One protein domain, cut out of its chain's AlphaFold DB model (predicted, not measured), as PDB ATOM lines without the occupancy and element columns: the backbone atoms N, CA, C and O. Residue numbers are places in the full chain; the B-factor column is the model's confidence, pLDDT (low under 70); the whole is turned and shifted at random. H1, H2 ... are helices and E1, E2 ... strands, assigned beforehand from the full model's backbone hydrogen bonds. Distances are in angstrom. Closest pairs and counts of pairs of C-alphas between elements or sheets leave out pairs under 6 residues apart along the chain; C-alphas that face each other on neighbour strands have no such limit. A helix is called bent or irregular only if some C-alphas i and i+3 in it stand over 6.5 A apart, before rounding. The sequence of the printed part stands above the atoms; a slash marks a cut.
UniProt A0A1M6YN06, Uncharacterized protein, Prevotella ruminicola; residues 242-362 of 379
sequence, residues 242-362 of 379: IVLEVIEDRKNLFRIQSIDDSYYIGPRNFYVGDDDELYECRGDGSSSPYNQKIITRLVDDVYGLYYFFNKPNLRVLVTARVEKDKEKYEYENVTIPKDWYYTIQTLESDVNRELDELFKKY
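What this domain is: This is residues 242 to 362 of the 379 residues of an uncharacterized protein of Prevotella ruminicola (UniProt A0A1M6YN06). What is the main picture? One strongly twisted sheet of six strands has two helices, H1 and H2, which pack on each other and on part of the sheet: H1 crosses over E5, and H2 packs beside E5, only just at the sheet's level, while E6 is left uncovered; the far end of the hairpin E5 and E6 makes one end of the long axis, and the last residues of H2 the other. What is it made of? The printed part has 121 residues, with two named helices and six named strands in the order E1 E2 E3 E4 H1 E5 E6 H2, class mixed; the mixed sheet runs E4 E3 E2 E1 E5 E6. How large is it? It is compact, with a radius of gyration of the C-alphas of 14.6 A, and spans 49 by 32 by 24 A, only just elongated.

Where its parts are: Where do the strands of the first part lie? E1 is residues 242 to 250, 24.9 A long, from C-alpha 242 at (53.845, -91.866, -14.074). E2 is residues 253 to 258, E3 268 to 272 and E4 278 to 281. What follows? H1 is residues 294 to 309, 22.5 A, E5 is 315 to 324, 28.2 A, and E6 is 330 to 334. H2 is residues 342 to 361, 27.8 A, ending at C-alpha 361 at (51.846, -85.502, 6.479).

How they stand to each other: How is the sheet joined? E1 to E4 form a meander, each strand the antiparallel neighbour of the one before, with N 247 and O 255 at 2.8 A, N 254 and O 270 at 2.8 A, and N 279 and O 271 at 3.0 A. E1 and E5 are parallel, with N 244 and O 317 at 2.9 A; E5 and E6 are an antiparallel hairpin, with N 320 and O 334 at 2.8 A. How do the helices stand to the sheet? H1 is on it, at a height over the sheet of 8.6 A, over E5 and across the strands at 68 degrees on the local plane. H2 is on it too, but only just at the sheet's level, at 3.7 A; the closest C-alphas of E5 and H2, Val 318 and Glu 348, are 5.5 A apart. How do the helices meet? H2 touches H1 with residues 347 to 355 alone, the same way at a steep tilt of 45 degrees; the closest C-alphas, Ile 295 and Val 351, are 5.6 A apart. What of their backbones? Every O i to N i+4 pair is within hydrogen-bond range in H1, and 14 of 16 in H2, which is irregular, with C-alphas 345 and 348 7.5 A apart, and has a kink of 43 degrees near residue 349.

The domain as a whole: How far does it reach? The two C-alphas farthest apart, Glu 327 and Lys 361, are 50.8 A apart, and the printed part has no cut. Which link is long? That from E4 to H1, residues 282 to 293. Where is confidence low? The mean pLDDT of the printed part is 72.5, and 52 residues are under 70, among them 258 to 267, 281 to 292, 300 to 312 and 323 to 333.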
ATOM      1  N   ILE A 242      53.039 -92.720 -13.197       71.69
ATOM      2  CA  ILE A 242      53.845 -91.866 -14.074       71.69
ATOM      3  C   ILE A 242      55.097 -92.643 -14.474       71.69
ATOM      4  O   ILE A 242      55.797 -93.154 -13.603       71.69
ATOM      5  N   VAL A 243      55.403 -92.730 -15.764       76.31
ATOM      6  CA  VAL A 243      56.616 -93.395 -16.253       76.31
ATOM      7  C   VAL A 243      57.593 -92.340 -16.751       76.31
ATOM      8  O   VAL A 243      57.336 -91.658 -17.746       76.31
ATOM      9  N   LEU A 244      58.711 -92.224 -16.040       78.94
ATOM     10  CA  LEU A 244      59.822 -91.350 -16.381       78.94
ATOM     11  C   LEU A 244      60.970 -92.183 -16.945       78.94
ATOM     12  O   LEU A 244      61.286 -93.246 -16.419       78.94
ATOM     13  N   GLU A 245      61.616 -91.681 -17.986       82.88
ATOM     14  CA  GLU A 245      62.820 -92.272 -18.562       82.88
ATOM     15  C   GLU A 245      64.044 -91.406 -18.250       82.88
ATOM     16  O   GLU A 245      63.992 -90.178 -18.336       82.88
ATOM     17  N   VAL A 246      65.153 -92.054 -17.900       86.44
ATOM     18  CA  VAL A 246      66.460 -91.432 -17.677       86.44
ATOM     19  C   VAL A 246      67.400 -91.774 -18.830       86.44
ATOM     20  O   VAL A 246      67.489 -92.919 -19.276       86.44
ATOM     21  N   ILE A 247      68.122 -90.764 -19.299       86.62
ATOM     22  CA  ILE A 247      69.103 -90.824 -20.381       86.62
ATOM     23  C   ILE A 247      70.441 -90.350 -19.805       86.62
ATOM     24  O   ILE A 247      70.495 -89.275 -19.211       86.62
ATOM     25  N   GLU A 248      71.518 -91.123 -19.965       86.38
ATOM     26  CA  GLU A 248      72.880 -90.633 -19.708       86.38
ATOM     27  C   GLU A 248      73.358 -89.864 -20.943       86.38
ATOM     28  O   GLU A 248      73.684 -90.461 -21.968       86.38
ATOM     29  N   ASP A 249      73.398 -88.534 -20.853       80.62
ATOM     30  CA  ASP A 249      73.904 -87.690 -21.940       80.62
ATOM     31  C   ASP A 249      75.441 -87.689 -21.949       80.62
ATOM     32  O   ASP A 249      76.080 -87.682 -23.007       80.62
ATOM     33  N   ARG A 250      76.055 -87.671 -20.757       79.12
ATOM     34  CA  ARG A 250      77.507 -87.767 -20.535       79.12
ATOM     35  C   ARG A 250      77.773 -88.402 -19.176       79.12
ATOM     36  O   ARG A 250      76.922 -88.382 -18.298       79.12
ATOM     37  N   LYS A 251      79.009 -88.847 -18.951       79.94
ATOM     38  CA  LYS A 251      79.458 -89.310 -17.633       79.94
ATOM     39  C   LYS A 251      79.101 -88.290 -16.531       79.94
ATOM     40  O   LYS A 251      79.554 -87.147 -16.591       79.94
ATOM     41  N   ASN A 252      78.333 -88.748 -15.538       82.44
ATOM     42  CA  ASN A 252      77.760 -87.994 -14.406       82.44
ATOM     43  C   ASN A 252      76.612 -87.020 -14.746       82.44
ATOM     44  O   ASN A 252      76.108 -86.388 -13.820       82.44
ATOM     45  N   LEU A 253      76.195 -86.888 -16.009       86.38
ATOM     46  CA  LEU A 253      75.158 -85.957 -16.462       86.38
ATOM     47  C   LEU A 253      74.009 -86.720 -17.126       86.38
ATOM     48  O   LEU A 253      74.183 -87.384 -18.150       86.38
ATOM     49  N   PHE A 254      72.825 -86.567 -16.552       87.12
ATOM     50  CA  PHE A 254      71.627 -87.297 -16.917       87.12
ATOM     51  C   PHE A 254      70.492 -86.337 -17.271       87.12
ATOM     52  O   PHE A 254      70.410 -85.219 -16.761       87.12
ATOM     53  N   ARG A 255      69.574 -86.803 -18.110       83.81
ATOM     54  CA  ARG A 255      68.304 -86.140 -18.399       83.81
ATOM     55  C   ARG A 255      67.162 -87.073 -18.035       83.81
ATOM     56  O   ARG A 255      67.201 -88.245 -18.397       83.81
ATOM     57  N   ILE A 256      66.158 -86.560 -17.331       79.38
ATOM     58  CA  ILE A 256      64.909 -87.266 -17.034       79.38
ATOM     59  C   ILE A 256      63.759 -86.581 -17.763       79.38
ATOM     60  O   ILE A 256      63.702 -85.354 -17.806       79.38
ATOM     61  N   GLN A 257      62.860 -87.363 -18.351       72.25
ATOM     62  CA  GLN A 257      61.673 -86.867 -19.049       72.25
ATOM     63  C   GLN A 257      60.538 -87.896 -18.977       72.25
ATOM     64  O   GLN A 257      60.763 -89.051 -18.615       72.25
ATOM     65  N   SER A 258      59.313 -87.485 -19.293       63.97
ATOM     66  CA  SER A 258      58.150 -88.388 -19.306       63.97
ATOM     67  C   SER A 258      58.013 -89.101 -20.648       63.97
ATOM     68  O   SER A 258      58.287 -88.501 -21.686       63.97
ATOM     69  N   ILE A 259      57.544 -90.352 -20.645       63.09
ATOM     70  CA  ILE A 259      57.175 -91.035 -21.896       63.09
ATOM     71  C   ILE A 259      55.854 -90.474 -22.453       63.09
ATOM     72  O   ILE A 259      54.983 -90.062 -21.685       63.09
ATOM     73  N   ASP A 260      55.677 -90.512 -23.778       52.81
ATOM     74  CA  ASP A 260      54.556 -89.850 -24.472       52.81
ATOM     75  C   ASP A 260      53.145 -90.336 -24.078       52.81
ATOM     76  O   ASP A 260      52.189 -89.576 -24.213       52.81
ATOM     77  N   ASP A 261      53.008 -91.563 -23.558       52.53
ATOM     78  CA  ASP A 261      51.731 -92.156 -23.114       52.53
ATOM     79  C   ASP A 261      51.460 -92.014 -21.597       52.53
ATOM     80  O   ASP A 261      50.535 -92.639 -21.061       52.53
ATOM     81  N   SER A 262      52.266 -91.230 -20.873       52.75
ATOM     82  CA  SER A 262      52.157 -91.057 -19.417       52.75
ATOM     83  C   SER A 262      51.795 -89.627 -18.996       52.75
ATOM     84  O   SER A 262      51.623 -88.726 -19.814       52.75
ATOM     85  N   TYR A 263      51.655 -89.407 -17.686       56.88
ATOM     86  CA  TYR A 263      51.524 -88.055 -17.148       56.88
ATOM     87  C   TYR A 263      52.764 -87.232 -17.472       56.88
ATOM     88  O   TYR A 263      53.888 -87.696 -17.299       56.88
ATOM     89  N   TYR A 264      52.545 -85.988 -17.885       55.72
ATOM     90  CA  TYR A 264      53.636 -85.118 -18.280       55.72
ATOM     91  C   TYR A 264      54.268 -84.387 -17.091       55.72
ATOM     92  O   TYR A 264      53.660 -83.502 -16.487       55.72
ATOM     93  N   ILE A 265      55.516 -84.750 -16.819       57.50
ATOM     94  CA  ILE A 265      56.522 -83.994 -16.073       57.50
ATOM     95  C   ILE A 265      57.573 -83.515 -17.082       57.50
ATOM     96  O   ILE A 265      58.058 -84.314 -17.894       57.50
ATOM     97  N   GLY A 266      57.900 -82.221 -17.035       53.69
ATOM     98  CA  GLY A 266      58.815 -81.590 -17.986       53.69
ATOM     99  C   GLY A 266      60.236 -82.179 -17.941       53.69
ATOM    100  O   GLY A 266      60.666 -82.668 -16.892       53.69
ATOM    101  N   PRO A 267      60.982 -82.143 -19.060       64.69
ATOM    102  CA  PRO A 267      62.339 -82.658 -19.139       64.69
ATOM    103  C   PRO A 267      63.291 -81.846 -18.251       64.69
ATOM    104  O   PRO A 267      63.390 -80.625 -18.371       64.69
ATOM    105  N   ARG A 268      64.040 -82.529 -17.383       70.44
ATOM    106  CA  ARG A 268      65.021 -81.921 -16.467       70.44
ATOM    107  C   ARG A 268      66.393 -82.555 -16.671       70.44
ATOM    108  O   ARG A 268      66.498 -83.771 -16.821       70.44
ATOM    109  N   ASN A 269      67.448 -81.744 -16.634       78.19
ATOM    110  CA  ASN A 269      68.823 -82.244 -16.592       78.19
ATOM    111  C   ASN A 269      69.306 -82.246 -15.140       78.19
ATOM    112  O   ASN A 269      68.920 -81.386 -14.346       78.19
ATOM    113  N   PHE A 270      70.128 -83.221 -14.781       82.44
ATOM    114  CA  PHE A 270      70.645 -83.379 -13.432       82.44
ATOM    115  C   PHE A 270      71.996 -84.092 -13.444       82.44
ATOM    116  O   PHE A 270      72.316 -84.841 -14.367       82.44
ATOM    117  N   TYR A 271      72.802 -83.856 -12.415       88.94
ATOM    118  CA  TYR A 271      74.116 -84.473 -12.266       88.94
ATOM    119  C   TYR A 271      74.280 -85.121 -10.895       88.94
ATOM    120  O   TYR A 271      73.586 -84.773  -9.936       88.94
ATOM    121  N   VAL A 272      75.217 -86.066 -10.826       90.00
ATOM    122  CA  VAL A 272      75.659 -86.685  -9.570       90.00
ATOM    123  C   VAL A 272      76.772 -85.825  -8.973       90.00
ATOM    124  O   VAL A 272      77.809 -85.625  -9.617       90.00
ATOM    125  N   GLY A 273      76.537 -85.296  -7.774       86.06
ATOM    126  CA  GLY A 273      77.477 -84.469  -7.020       86.06
ATOM    127  C   GLY A 273      78.636 -85.257  -6.402       86.06
ATOM    128  O   GLY A 273      78.648 -86.488  -6.382       86.06
ATOM    129  N   ASP A 274      79.620 -84.536  -5.855       86.00
ATOM    130  CA  ASP A 274      80.772 -85.128  -5.147       86.00
ATOM    131  C   ASP A 274      80.377 -85.845  -3.834       86.00
ATOM    132  O   ASP A 274      81.164 -86.602  -3.265       86.00
ATOM    133  N   ASP A 275      79.157 -85.603  -3.352       87.62
ATOM    134  CA  ASP A 275      78.490 -86.243  -2.217       87.62
ATOM    135  C   ASP A 275      77.558 -87.407  -2.624       87.62
ATOM    136  O   ASP A 275      76.829 -87.923  -1.779       87.62
ATOM    137  N   ASP A 276      77.617 -87.840  -3.892       84.69
ATOM    138  CA  ASP A 276      76.775 -88.871  -4.538       84.69
ATOM    139  C   ASP A 276      75.290 -88.467  -4.707       84.69
ATOM    140  O   ASP A 276      74.481 -89.244  -5.212       84.69
ATOM    141  N   GLU A 277      74.912 -87.239  -4.342       88.69
ATOM    142  CA  GLU A 277      73.534 -86.734  -4.404       88.69
ATOM    143  C   GLU A 277      73.157 -86.191  -5.795       88.69
ATOM    144  O   GLU A 277      74.010 -85.850  -6.616       88.69
ATOM    145  N   LEU A 278      71.851 -86.105  -6.071       89.88
ATOM    146  CA  LEU A 278      71.328 -85.750  -7.394       89.88
ATOM    147  C   LEU A 278      70.818 -84.304  -7.457       89.88
ATOM    148  O   LEU A 278      69.781 -83.976  -6.868       89.88
ATOM    149  N   TYR A 279      71.493 -83.459  -8.235       84.75
ATOM    150  CA  TYR A 279      71.228 -82.020  -8.332       84.75
ATOM    151  C   TYR A 279      70.719 -81.609  -9.711       84.75
ATOM    152  O   TYR A 279      71.296 -81.997 -10.724       84.75
ATOM    153  N   GLU A 280      69.675 -80.776  -9.760       77.44
ATOM    154  CA  GLU A 280      69.178 -80.215 -11.020       77.44
ATOM    155  C   GLU A 280      70.210 -79.251 -11.637       77.44
ATOM    156  O   GLU A 280      70.801 -78.396 -10.964       77.44
ATOM    157  N   CYS A 281      70.414 -79.362 -12.947       68.56
ATOM    158  CA  CYS A 281      71.318 -78.520 -13.718       68.56
ATOM    159  C   CYS A 281      70.706 -78.089 -15.052       68.56
ATOM    160  O   CYS A 281      69.675 -78.583 -15.512       68.56
ATOM    161  N   ARG A 282      71.377 -77.148 -15.704       67.56
ATOM    162  CA  ARG A 282      71.146 -76.807 -17.106       67.56
ATOM    163  C   ARG A 282      71.723 -77.907 -18.006       67.56
ATOM    164  O   ARG A 282      72.552 -78.706 -17.572       67.56
ATOM    165  N   GLY A 283      71.312 -77.938 -19.274       62.53
ATOM    166  CA  GLY A 283      71.778 -78.939 -20.252       62.53
ATOM    167  C   GLY A 283      73.275 -78.864 -20.601       62.53
ATOM    168  O   GLY A 283      73.800 -79.753 -21.263       62.53
ATOM    169  N   ASP A 284      73.982 -77.825 -20.150       64.62
ATOM    170  CA  ASP A 284      75.443 -77.709 -20.227       64.62
ATOM    171  C   ASP A 284      76.173 -78.274 -18.988       64.62
ATOM    172  O   ASP A 284      77.405 -78.280 -18.953       64.62
ATOM    173  N   GLY A 285      75.432 -78.762 -17.985       60.97
ATOM    174  CA  GLY A 285      75.948 -79.239 -16.700       60.97
ATOM    175  C   GLY A 285      76.192 -78.138 -15.661       60.97
ATOM    176  O   GLY A 285      76.655 -78.439 -14.564       60.97
ATOM    177  N   SER A 286      75.890 -76.868 -15.961       68.75
ATOM    178  CA  SER A 286      75.976 -75.782 -14.975       68.75
ATOM    179  C   SER A 286      74.789 -75.801 -14.004       68.75
ATOM    180  O   SER A 286      73.680 -76.195 -14.369       68.75
ATOM    181  N   SER A 287      75.005 -75.393 -12.750       62.59
ATOM    182  CA  SER A 287      73.985 -75.445 -11.692       62.59
ATOM    183  C   SER A 287      72.673 -74.763 -12.102       62.59
ATOM    184  O   SER A 287      72.679 -73.650 -12.636       62.59
ATOM    185  N   SER A 288      71.539 -75.411 -11.813       55.66
ATOM    186  CA  SER A 288      70.214 -74.792 -11.947       55.66
ATOM    187  C   SER A 288      70.147 -73.528 -11.073       55.66
ATOM    188  O   SER A 288      70.682 -73.545  -9.961       55.66
ATOM    189  N   PRO A 289      69.484 -72.434 -11.506       42.81
ATOM    190  CA  PRO A 289      69.299 -71.244 -10.669       42.81
ATOM    191  C   PRO A 289      68.528 -71.537  -9.371       42.81
ATOM    192  O   PRO A 289      68.649 -70.778  -8.412       42.81
ATOM    193  N   TYR A 290      67.781 -72.645  -9.318       45.44
ATOM    194  CA  TYR A 290      67.109 -73.122  -8.110       45.44
ATOM    195  C   TYR A 290      68.046 -73.910  -7.180       45.44
ATOM    196  O   TYR A 290      67.812 -73.952  -5.974       45.44
ATOM    197  N   ASN A 291      69.109 -74.519  -7.726       57.03
ATOM    198  CA  ASN A 291      70.081 -75.376  -7.036       57.03
ATOM    199  C   ASN A 291      69.436 -76.427  -6.102       57.03
ATOM    200  O   ASN A 291      69.894 -76.659  -4.981       57.03
ATOM    201  N   GLN A 292      68.330 -77.025  -6.555       62.56
ATOM    202  CA  GLN A 292      67.547 -78.010  -5.808       62.56
ATOM    203  C   GLN A 292      67.985 -79.444  -6.129       62.56
ATOM    204  O   GLN A 292      68.524 -79.732  -7.201       62.56
ATOM    205  N   LYS A 293      67.711 -80.364  -5.197       80.56
ATOM    206  CA  LYS A 293      67.814 -81.801  -5.461       80.56
ATOM    207  C   LYS A 293      66.715 -82.223  -6.433       80.56
ATOM    208  O   LYS A 293      65.557 -81.848  -6.241       80.56
ATOM    209  N   ILE A 294      67.048 -83.051  -7.426       82.25
ATOM    210  CA  ILE A 294      66.080 -83.485  -8.449       82.25
ATOM    211  C   ILE A 294      64.893 -84.240  -7.830       82.25
ATOM    212  O   ILE A 294      63.759 -84.063  -8.262       82.25
ATOM    213  N   ILE A 295      65.143 -85.010  -6.761       82.81
ATOM    214  CA  ILE A 295      64.119 -85.751  -6.010       82.81
ATOM    215  C   ILE A 295      63.036 -84.796  -5.505       82.81
ATOM    216  O   ILE A 295      61.862 -85.039  -5.755       82.81
ATOM    217  N   THR A 296      63.410 -83.685  -4.859       71.44
ATOM    218  CA  THR A 296      62.452 -82.691  -4.347       71.44
ATOM    219  C   THR A 296      61.576 -82.142  -5.467       71.44
ATOM    220  O   THR A 296      60.357 -82.118  -5.329       71.44
ATOM    221  N   ARG A 297      62.177 -81.783  -6.610       69.00
ATOM    222  CA  ARG A 297      61.432 -81.196  -7.728       69.00
ATOM    223  C   ARG A 297      60.451 -82.186  -8.363       69.00
ATOM    224  O   ARG A 297      59.302 -81.826  -8.598       69.00
ATOM    225  N   LEU A 298      60.873 -83.437  -8.567       71.75
ATOM    226  CA  LEU A 298      60.003 -84.509  -9.062       71.75
ATOM    227  C   LEU A 298      58.870 -84.823  -8.077       71.75
ATOM    228  O   LEU A 298      57.740 -85.047  -8.493       71.75
ATOM    229  N   VAL A 299      59.153 -84.826  -6.775       71.31
ATOM    230  CA  VAL A 299      58.150 -85.053  -5.728       71.31
ATOM    231  C   VAL A 299      57.095 -83.944  -5.730       71.31
ATOM    232  O   VAL A 299      55.908 -84.262  -5.684       71.31
ATOM    233  N   ASP A 300      57.498 -82.676  -5.848       63.19
ATOM    234  CA  ASP A 300      56.572 -81.541  -5.955       63.19
ATOM    235  C   ASP A 300      55.705 -81.636  -7.229       63.19
ATOM    236  O   ASP A 300      54.478 -81.539  -7.141       63.19
ATOM    237  N   ASP A 301      56.318 -81.916  -8.391       62.44
ATOM    238  CA  ASP A 301      55.619 -82.120  -9.673       62.44
ATOM    239  C   ASP A 301      54.561 -83.249  -9.557       62.44
ATOM    240  O   ASP A 301      53.383 -83.059  -9.882       62.44
ATOM    241  N   VAL A 302      54.943 -84.423  -9.033       64.88
ATOM    242  CA  VAL A 302      54.042 -85.583  -8.865       64.88
ATOM    243  C   VAL A 302      52.949 -85.304  -7.827       64.88
ATOM    244  O   VAL A 302      51.802 -85.717  -8.013       64.88
ATOM    245  N   TYR A 303      53.262 -84.592  -6.741       59.78
ATOM    246  CA  TYR A 303      52.289 -84.237  -5.707       59.78
ATOM    247  C   TYR A 303      51.247 -83.225  -6.225       59.78
ATOM    248  O   TYR A 303      50.057 -83.338  -5.910       59.78
ATOM    249  N   GLY A 304      51.660 -82.294  -7.092       53.69
ATOM    250  CA  GLY A 304      50.757 -81.416  -7.841       53.69
ATOM    251  C   GLY A 304      49.804 -82.199  -8.751       53.69
ATOM    252  O   GLY A 304      48.587 -81.988  -8.703       53.69
ATOM    253  N   LEU A 305      50.329 -83.165  -9.514       55.97
ATOM    254  CA  LEU A 305      49.536 -84.054 -10.376       55.97
ATOM    255  C   LEU A 305      48.556 -84.925  -9.576       55.97
ATOM    256  O   LEU A 305      47.385 -85.033  -9.950       55.97
ATOM    257  N   TYR A 306      48.994 -85.490  -8.445       58.12
ATOM    258  CA  TYR A 306      48.133 -86.213  -7.505       58.12
ATOM    259  C   TYR A 306      46.905 -85.379  -7.140       58.12
ATOM    260  O   TYR A 306      45.771 -85.860  -7.233       58.12
ATOM    261  N   TYR A 307      47.144 -84.141  -6.710       50.09
ATOM    262  CA  TYR A 307      46.106 -83.253  -6.219       50.09
ATOM    263  C   TYR A 307      45.166 -82.798  -7.345       50.09
ATOM    264  O   TYR A 307      43.951 -82.779  -7.150       50.09
ATOM    265  N   PHE A 308      45.704 -82.499  -8.533       48.19
ATOM    266  CA  PHE A 308      44.921 -82.073  -9.696       48.19
ATOM    267  C   PHE A 308      44.014 -83.187 -10.243       48.19
ATOM    268  O   PHE A 308      42.821 -82.969 -10.448       48.19
ATOM    269  N   PHE A 309      44.555 -84.395 -10.438       51.66
ATOM    270  CA  PHE A 309      43.810 -85.535 -10.987       51.66
ATOM    271  C   PHE A 309      43.090 -86.380  -9.920       51.66
ATOM    272  O   PHE A 309      42.365 -87.314 -10.260       51.66
ATOM    273  N   ASN A 310      43.261 -86.056  -8.631       52.84
ATOM    274  CA  ASN A 310      42.742 -86.809  -7.483       52.84
ATOM    275  C   ASN A 310      43.106 -88.312  -7.547       52.84
ATOM    276  O   ASN A 310      42.252 -89.191  -7.409       52.84
ATOM    277  N   LYS A 311      44.397 -88.597  -7.761       61.41
ATOM    278  CA  LYS A 311      44.967 -89.951  -7.906       61.41
ATOM    279  C   LYS A 311      45.798 -90.352  -6.673       61.41
ATOM    280  O   LYS A 311      47.020 -90.272  -6.716       61.41
ATOM    281  N   PRO A 312      45.193 -90.759  -5.539       61.28
ATOM    282  CA  PRO A 312      45.903 -90.973  -4.265       61.28
ATOM    283  C   PRO A 312      46.940 -92.098  -4.251       61.28
ATOM    284  O   PRO A 312      47.657 -92.232  -3.263       61.28
ATOM    285  N   ASN A 313      47.026 -92.891  -5.318       71.12
ATOM    286  CA  ASN A 313      48.058 -93.904  -5.484       71.12
ATOM    287  C   ASN A 313      49.091 -93.514  -6.552       71.12
ATOM    288  O   ASN A 313      49.835 -94.394  -6.964       71.12
ATOM    289  N   LEU A 314      49.130 -92.255  -7.014       69.75
ATOM    290  CA  LEU A 314      50.024 -91.824  -8.090       69.75
ATOM    291  C   LEU A 314      51.491 -92.049  -7.693       69.75
ATOM    292  O   LEU A 314      51.982 -91.450  -6.734       69.75
ATOM    293  N   ARG A 315      52.168 -92.941  -8.420       82.44
ATOM    294  CA  ARG A 315      53.586 -93.290  -8.240       82.44
ATOM    295  C   ARG A 315      54.403 -92.945  -9.465       82.44
ATOM    296  O   ARG A 315      53.860 -92.763 -10.549       82.44
ATOM    297  N   VAL A 316      55.717 -92.928  -9.287       80.44
ATOM    298  CA  VAL A 316      56.678 -92.898 -10.389       80.44
ATOM    299  C   VAL A 316      57.232 -94.306 -10.626       80.44
ATOM    300  O   VAL A 316      57.521 -95.021  -9.669       80.44
ATOM    301  N   LEU A 317      57.389 -94.687 -11.889       85.31
ATOM    302  CA  LEU A 317      58.249 -95.767 -12.376       85.31
ATOM    303  C   LEU A 317      59.392 -95.106 -13.153       85.31
ATOM    304  O   LEU A 317      59.115 -94.287 -14.032       85.31
ATOM    305  N   VAL A 318      60.648 -95.439 -12.849       84.69
ATOM    306  CA  VAL A 318      61.817 -94.859 -13.527       84.69
ATOM    307  C   VAL A 318      62.517 -95.922 -14.372       84.69
ATOM    308  O   VAL A 318      63.056 -96.905 -13.864       84.69
ATOM    309  N   THR A 319      62.532 -95.713 -15.684       86.06
ATOM    310  CA  THR A 319      63.246 -96.544 -16.659       86.06
ATOM    311  C   THR A 319      64.514 -95.841 -17.144       86.06
ATOM    312  O   THR A 319      64.698 -94.642 -16.942       86.06
ATOM    313  N   ALA A 320      65.408 -96.580 -17.796       85.00
ATOM    314  CA  ALA A 320      66.496 -96.022 -18.589       85.00
ATOM    315  C   ALA A 320      66.201 -96.217 -20.075       85.00
ATOM    316  O   ALA A 320      65.701 -97.268 -20.483       85.00
ATOM    317  N   ARG A 321      66.584 -95.231 -20.883       81.94
ATOM    318  CA  ARG A 321      66.643 -95.347 -22.341       81.94
ATOM    319  C   ARG A 321      68.094 -95.605 -22.742       81.94
ATOM    320  O   ARG A 321      68.960 -94.769 -22.494       81.94
ATOM    321  N   VAL A 322      68.354 -96.751 -23.370       73.44
ATOM    322  CA  VAL A 322      69.698 -97.154 -23.826       73.44
ATOM    323  C   VAL A 322      69.765 -97.259 -25.351       73.44
ATOM    324  O   VAL A 322      68.810 -97.695 -25.992       73.44
ATOM    325  N   GLU A 323      70.898 -96.863 -25.937       67.88
ATOM    326  CA  GLU A 323      71.176 -97.017 -27.372       67.88
ATOM    327  C   GLU A 323      71.596 -98.468 -27.668       67.88
ATOM    328  O   GLU A 323      72.621 -98.937 -27.162       67.88
ATOM    329  N   LYS A 324      70.828 -99.183 -28.500       58.53
ATOM    330  CA  LYS A 324      71.230-100.490 -29.038       58.53
ATOM    331  C   LYS A 324      71.738-100.348 -30.472       58.53
ATOM    332  O   LYS A 324      70.951-100.171 -31.387       58.53
ATOM    333  N   ASP A 325      73.050-100.516 -30.629       53.38
ATOM    334  CA  ASP A 325      73.807-100.574 -31.888       53.38
ATOM    335  C   ASP A 325      73.777 -99.324 -32.795       53.38
ATOM    336  O   ASP A 325      72.791 -98.965 -33.428       53.38
ATOM    337  N   LYS A 326      74.962 -98.739 -33.006       51.62
ATOM    338  CA  LYS A 326      75.194 -97.502 -33.785       51.62
ATOM    339  C   LYS A 326      74.785 -97.547 -35.267       51.62
ATOM    340  O   LYS A 326      74.858 -96.527 -35.948       51.62
ATOM    341  N   GLU A 327      74.426 -98.716 -35.792       43.34
ATOM    342  CA  GLU A 327      73.986 -98.892 -37.184       43.34
ATOM    343  C   GLU A 327      72.455 -98.842 -37.338       43.34
ATOM    344  O   GLU A 327      71.956 -98.714 -38.458       43.34
ATOM    345  N   LYS A 328      71.704 -98.886 -36.228       42.75
ATOM    346  CA  LYS A 328      70.258 -98.653 -36.174       42.75
ATOM    347  C   LYS A 328      69.892 -98.028 -34.831       42.75
ATOM    348  O   LYS A 328      69.929 -98.712 -33.822       42.75
ATOM    349  N   TYR A 329      69.450 -96.774 -34.831       45.16
ATOM    350  CA  TYR A 329      68.948 -96.106 -33.625       45.16
ATOM    351  C   TYR A 329      67.602 -96.701 -33.160       45.16
ATOM    352  O   TYR A 329      66.545 -96.094 -33.337       45.16
ATOM    353  N   GLU A 330      67.635 -97.903 -32.584       44.62
ATOM    354  CA  GLU A 330      66.528 -98.518 -31.856       44.62
ATOM    355  C   GLU A 330      66.730 -98.233 -30.357       44.62
ATOM    356  O   GLU A 330      67.682 -98.693 -29.724       44.62
ATOM    357  N   TYR A 331      65.839 -97.408 -29.804       52.81
ATOM    358  CA  TYR A 331      65.820 -97.049 -28.388       52.81
ATOM    359  C   TYR A 331      64.932 -98.038 -27.632       52.81
ATOM    360  O   TYR A 331      63.763 -98.204 -27.979       52.81
ATOM    361  N   GLU A 332      65.460 -98.664 -26.581       58.91
ATOM    362  CA  GLU A 332      64.673 -99.522 -25.691       58.91
ATOM    363  C   GLU A 332      64.575 -98.939 -24.280       58.91
ATOM    364  O   GLU A 332      65.572 -98.502 -23.698       58.91
ATOM    365  N   ASN A 333      63.364 -99.009 -23.722       66.81
ATOM    366  CA  ASN A 333      63.082 -98.705 -22.324       66.81
ATOM    367  C   ASN A 333      63.396 -99.941 -21.473       66.81
ATOM    368  O   ASN A 333      62.735-100.974 -21.592       66.81
ATOM    369  N   VAL A 334      64.402 -99.830 -20.612       78.12
ATOM    370  CA  VAL A 334      64.922-100.913 -19.764       78.12
ATOM    371  C   VAL A 334      65.007-100.468 -18.302       78.12
ATOM    372  O   VAL A 334      64.791 -99.303 -17.977       78.12
ATOM    373  N   THR A 335      65.315-101.381 -17.382       83.19
ATOM    374  CA  THR A 335      65.721-101.006 -16.018       83.19
ATOM    375  C   THR A 335      67.053-100.254 -16.028       83.19
ATOM    376  O   THR A 335      67.906-100.523 -16.872       83.19
ATOM    377  N   ILE A 336      67.249 -99.353 -15.057       87.19
ATOM    378  CA  ILE A 336      68.501 -98.600 -14.878       87.19
ATOM    379  C   ILE A 336      69.726 -99.548 -14.898       87.19
ATOM    380  O   ILE A 336      69.725-100.545 -14.162       87.19
ATOM    381  N   PRO A 337      70.771 -99.268 -15.707       86.56
ATOM    382  CA  PRO A 337      72.004-100.052 -15.724       86.56
ATOM    383  C   PRO A 337      72.679-100.130 -14.346       86.56
ATOM    384  O   PRO A 337      72.735 -99.155 -13.599       86.56
ATOM    385  N   LYS A 338      73.225-101.301 -13.998       85.88
ATOM    386  CA  LYS A 338      73.846-101.542 -12.676       85.88
ATOM    387  C   LYS A 338      75.191-100.843 -12.478       85.88
ATOM    388  O   LYS A 338      75.676-100.766 -11.352       85.88
ATOM    389  N   ASP A 339      75.806-100.424 -13.573       86.44
ATOM    390  CA  ASP A 339      77.069 -99.702 -13.668       86.44
ATOM    391  C   ASP A 339      76.897 -98.173 -13.653       86.44
ATOM    392  O   ASP A 339      77.885 -97.457 -13.488       86.44
ATOM    393  N   TRP A 340      75.659 -97.671 -13.734       89.31
ATOM    394  CA  TRP A 340      75.336 -96.286 -13.382       89.31
ATOM    395  C   TRP A 340      75.411 -96.059 -11.865       89.31
ATOM    396  O   TRP A 340      75.400 -96.996 -11.065       89.31
ATOM    397  N   TYR A 341      75.461 -94.789 -11.462       90.25
ATOM    398  CA  TYR A 341      75.525 -94.367 -10.060       90.25
ATOM    399  C   TYR A 341      74.391 -94.954  -9.212       90.25
ATOM    400  O   TYR A 341      73.243 -95.040  -9.652       90.25
ATOM    401  N   TYR A 342      74.712 -95.347  -7.975       89.75
ATOM    402  CA  TYR A 342      73.758 -96.005  -7.078       89.75
ATOM    403  C   TYR A 342      72.542 -95.119  -6.784       89.75
ATOM    404  O   TYR A 342      71.417 -95.608  -6.796       89.75
ATOM    405  N   THR A 343      72.742 -93.812  -6.625       88.25
ATOM    406  CA  THR A 343      71.659 -92.846  -6.393       88.25
ATOM    407  C   THR A 343      70.746 -92.636  -7.604       88.25
ATOM    408  O   THR A 343      69.564 -92.348  -7.432       88.25
ATOM    409  N   ILE A 344      71.221 -92.892  -8.831       89.25
ATOM    410  CA  ILE A 344      70.346 -92.987 -10.017       89.25
ATOM    411  C   ILE A 344      69.497 -94.266  -9.946       89.25
ATOM    412  O   ILE A 344      68.310 -94.240 -10.262       89.25
ATOM    413  N   GLN A 345      70.079 -95.382  -9.489       89.19
ATOM    414  CA  GLN A 345      69.363 -96.655  -9.324       89.19
ATOM    415  C   GLN A 345      68.293 -96.597  -8.215       89.19
ATOM    416  O   GLN A 345      67.308 -97.332  -8.296       89.19
ATOM    417  N   THR A 346      68.446 -95.744  -7.192       91.88
ATOM    418  CA  THR A 346      67.452 -95.581  -6.110       91.88
ATOM    419  C   THR A 346      66.408 -94.493  -6.361       91.88
ATOM    420  O   THR A 346      65.395 -94.490  -5.661       91.88
ATOM    421  N   LEU A 347      66.583 -93.637  -7.378       91.00
ATOM    422  CA  LEU A 347      65.739 -92.465  -7.669       91.00
ATOM    423  C   LEU A 347      64.226 -92.746  -7.604       91.00
ATOM    424  O   LEU A 347      63.487 -91.988  -6.978       91.00
ATOM    425  N   GLU A 348      63.759 -93.854  -8.187       91.62
ATOM    426  CA  GLU A 348      62.350 -94.278  -8.114       91.62
ATOM    427  C   GLU A 348      61.878 -94.511  -6.672       91.62
ATOM    428  O   GLU A 348      60.806 -94.057  -6.265       91.62
ATOM    429  N   SER A 349      62.674 -95.245  -5.894       92.25
ATOM    430  CA  SER A 349      62.357 -95.590  -4.507       92.25
ATOM    431  C   SER A 349      62.419 -94.367  -3.599       92.25
ATOM    432  O   SER A 349      61.596 -94.245  -2.693       92.25
ATOM    433  N   ASP A 350      63.355 -93.453  -3.852       92.19
ATOM    434  CA  ASP A 350      63.489 -92.207  -3.104       92.19
ATOM    435  C   ASP A 350      62.306 -91.264  -3.379       92.19
ATOM    436  O   ASP A 350      61.628 -90.869  -2.434       92.19
ATOM    437  N   VAL A 351      61.961 -91.001  -4.648       86.69
ATOM    438  CA  VAL A 351      60.783 -90.183  -5.015       86.69
ATOM    439  C   VAL A 351      59.490 -90.777  -4.448       86.69
ATOM    440  O   VAL A 351      58.700 -90.069  -3.822       86.69
ATOM    441  N   ASN A 352      59.275 -92.089  -4.595       88.75
ATOM    442  CA  ASN A 352      58.070 -92.732  -4.067       88.75
ATOM    443  C   ASN A 352      58.011 -92.737  -2.530       88.75
ATOM    444  O   ASN A 352      56.904 -92.682  -1.991       88.75
ATOM    445  N   ARG A 353      59.157 -92.778  -1.826       92.69
ATOM    446  CA  ARG A 353      59.231 -92.658  -0.359       92.69
ATOM    447  C   ARG A 353      58.866 -91.250   0.108       92.69
ATOM    448  O   ARG A 353      58.038 -91.127   1.006       92.69
ATOM    449  N   GLU A 354      59.431 -90.213  -0.506       83.00
ATOM    450  CA  GLU A 354      59.117 -88.817  -0.166       83.00
ATOM    451  C   GLU A 354      57.632 -88.494  -0.422       83.00
ATOM    452  O   GLU A 354      56.970 -87.887   0.421       83.00
ATOM    453  N   LEU A 355      57.059 -88.993  -1.528       78.81
ATOM    454  CA  LEU A 355      55.614 -88.915  -1.789       78.81
ATOM    455  C   LEU A 355      54.795 -89.600  -0.687       78.81
ATOM    456  O   LEU A 355      53.805 -89.052  -0.208       78.81
ATOM    457  N   ASP A 356      55.232 -90.773  -0.232       85.69
ATOM    458  CA  ASP A 356      54.622 -91.495   0.883       85.69
ATOM    459  C   ASP A 356      54.632 -90.694   2.194       85.69
ATOM    460  O   ASP A 356      53.678 -90.762   2.973       85.69
ATOM    461  N   GLU A 357      55.708 -89.955   2.468       81.00
ATOM    462  CA  GLU A 357      55.817 -89.079   3.636       81.00
ATOM    463  C   GLU A 357      54.941 -87.830   3.495       81.00
ATOM    464  O   GLU A 357      54.227 -87.483   4.442       81.00
ATOM    465  N   LEU A 358      54.881 -87.216   2.308       64.88
ATOM    466  CA  LEU A 358      53.960 -86.114   2.020       64.88
ATOM    467  C   LEU A 358      52.491 -86.532   2.149       64.88
ATOM    468  O   LEU A 358      51.734 -85.839   2.827       64.88
ATOM    469  N   PHE A 359      52.081 -87.680   1.598       67.81
ATOM    470  CA  PHE A 359      50.705 -88.181   1.731       67.81
ATOM    471  C   PHE A 359      50.332 -88.518   3.186       67.81
ATOM    472  O   PHE A 359      49.176 -88.352   3.578       67.81
ATOM    473  N   LYS A 360      51.294 -88.956   4.016       75.19
ATOM    474  CA  LYS A 360      51.096 -89.158   5.468       75.19
ATOM    475  C   LYS A 360      50.992 -87.834   6.230       75.19
ATOM    476  O   LYS A 360      50.220 -87.747   7.182       75.19
ATOM    477  N   LYS A 361      51.773 -86.824   5.836       65.12
ATOM    478  CA  LYS A 361      51.846 -85.502   6.479       65.12
ATOM    479  C   LYS A 361      50.667 -84.598   6.110       65.12
ATOM    480  O   LYS A 361      50.179 -83.856   6.959       65.12
ATOM    481  N   TYR A 362      50.195 -84.697   4.871       58.09
ATOM    482  CA  TYR A 362      49.102 -83.912   4.299       58.09
ATOM    483  C   TYR A 362      48.018 -84.828   3.693       58.09
ATOM    484  O   TYR A 362      47.745 -84.771   2.492       58.09
TER     485      TYR A 362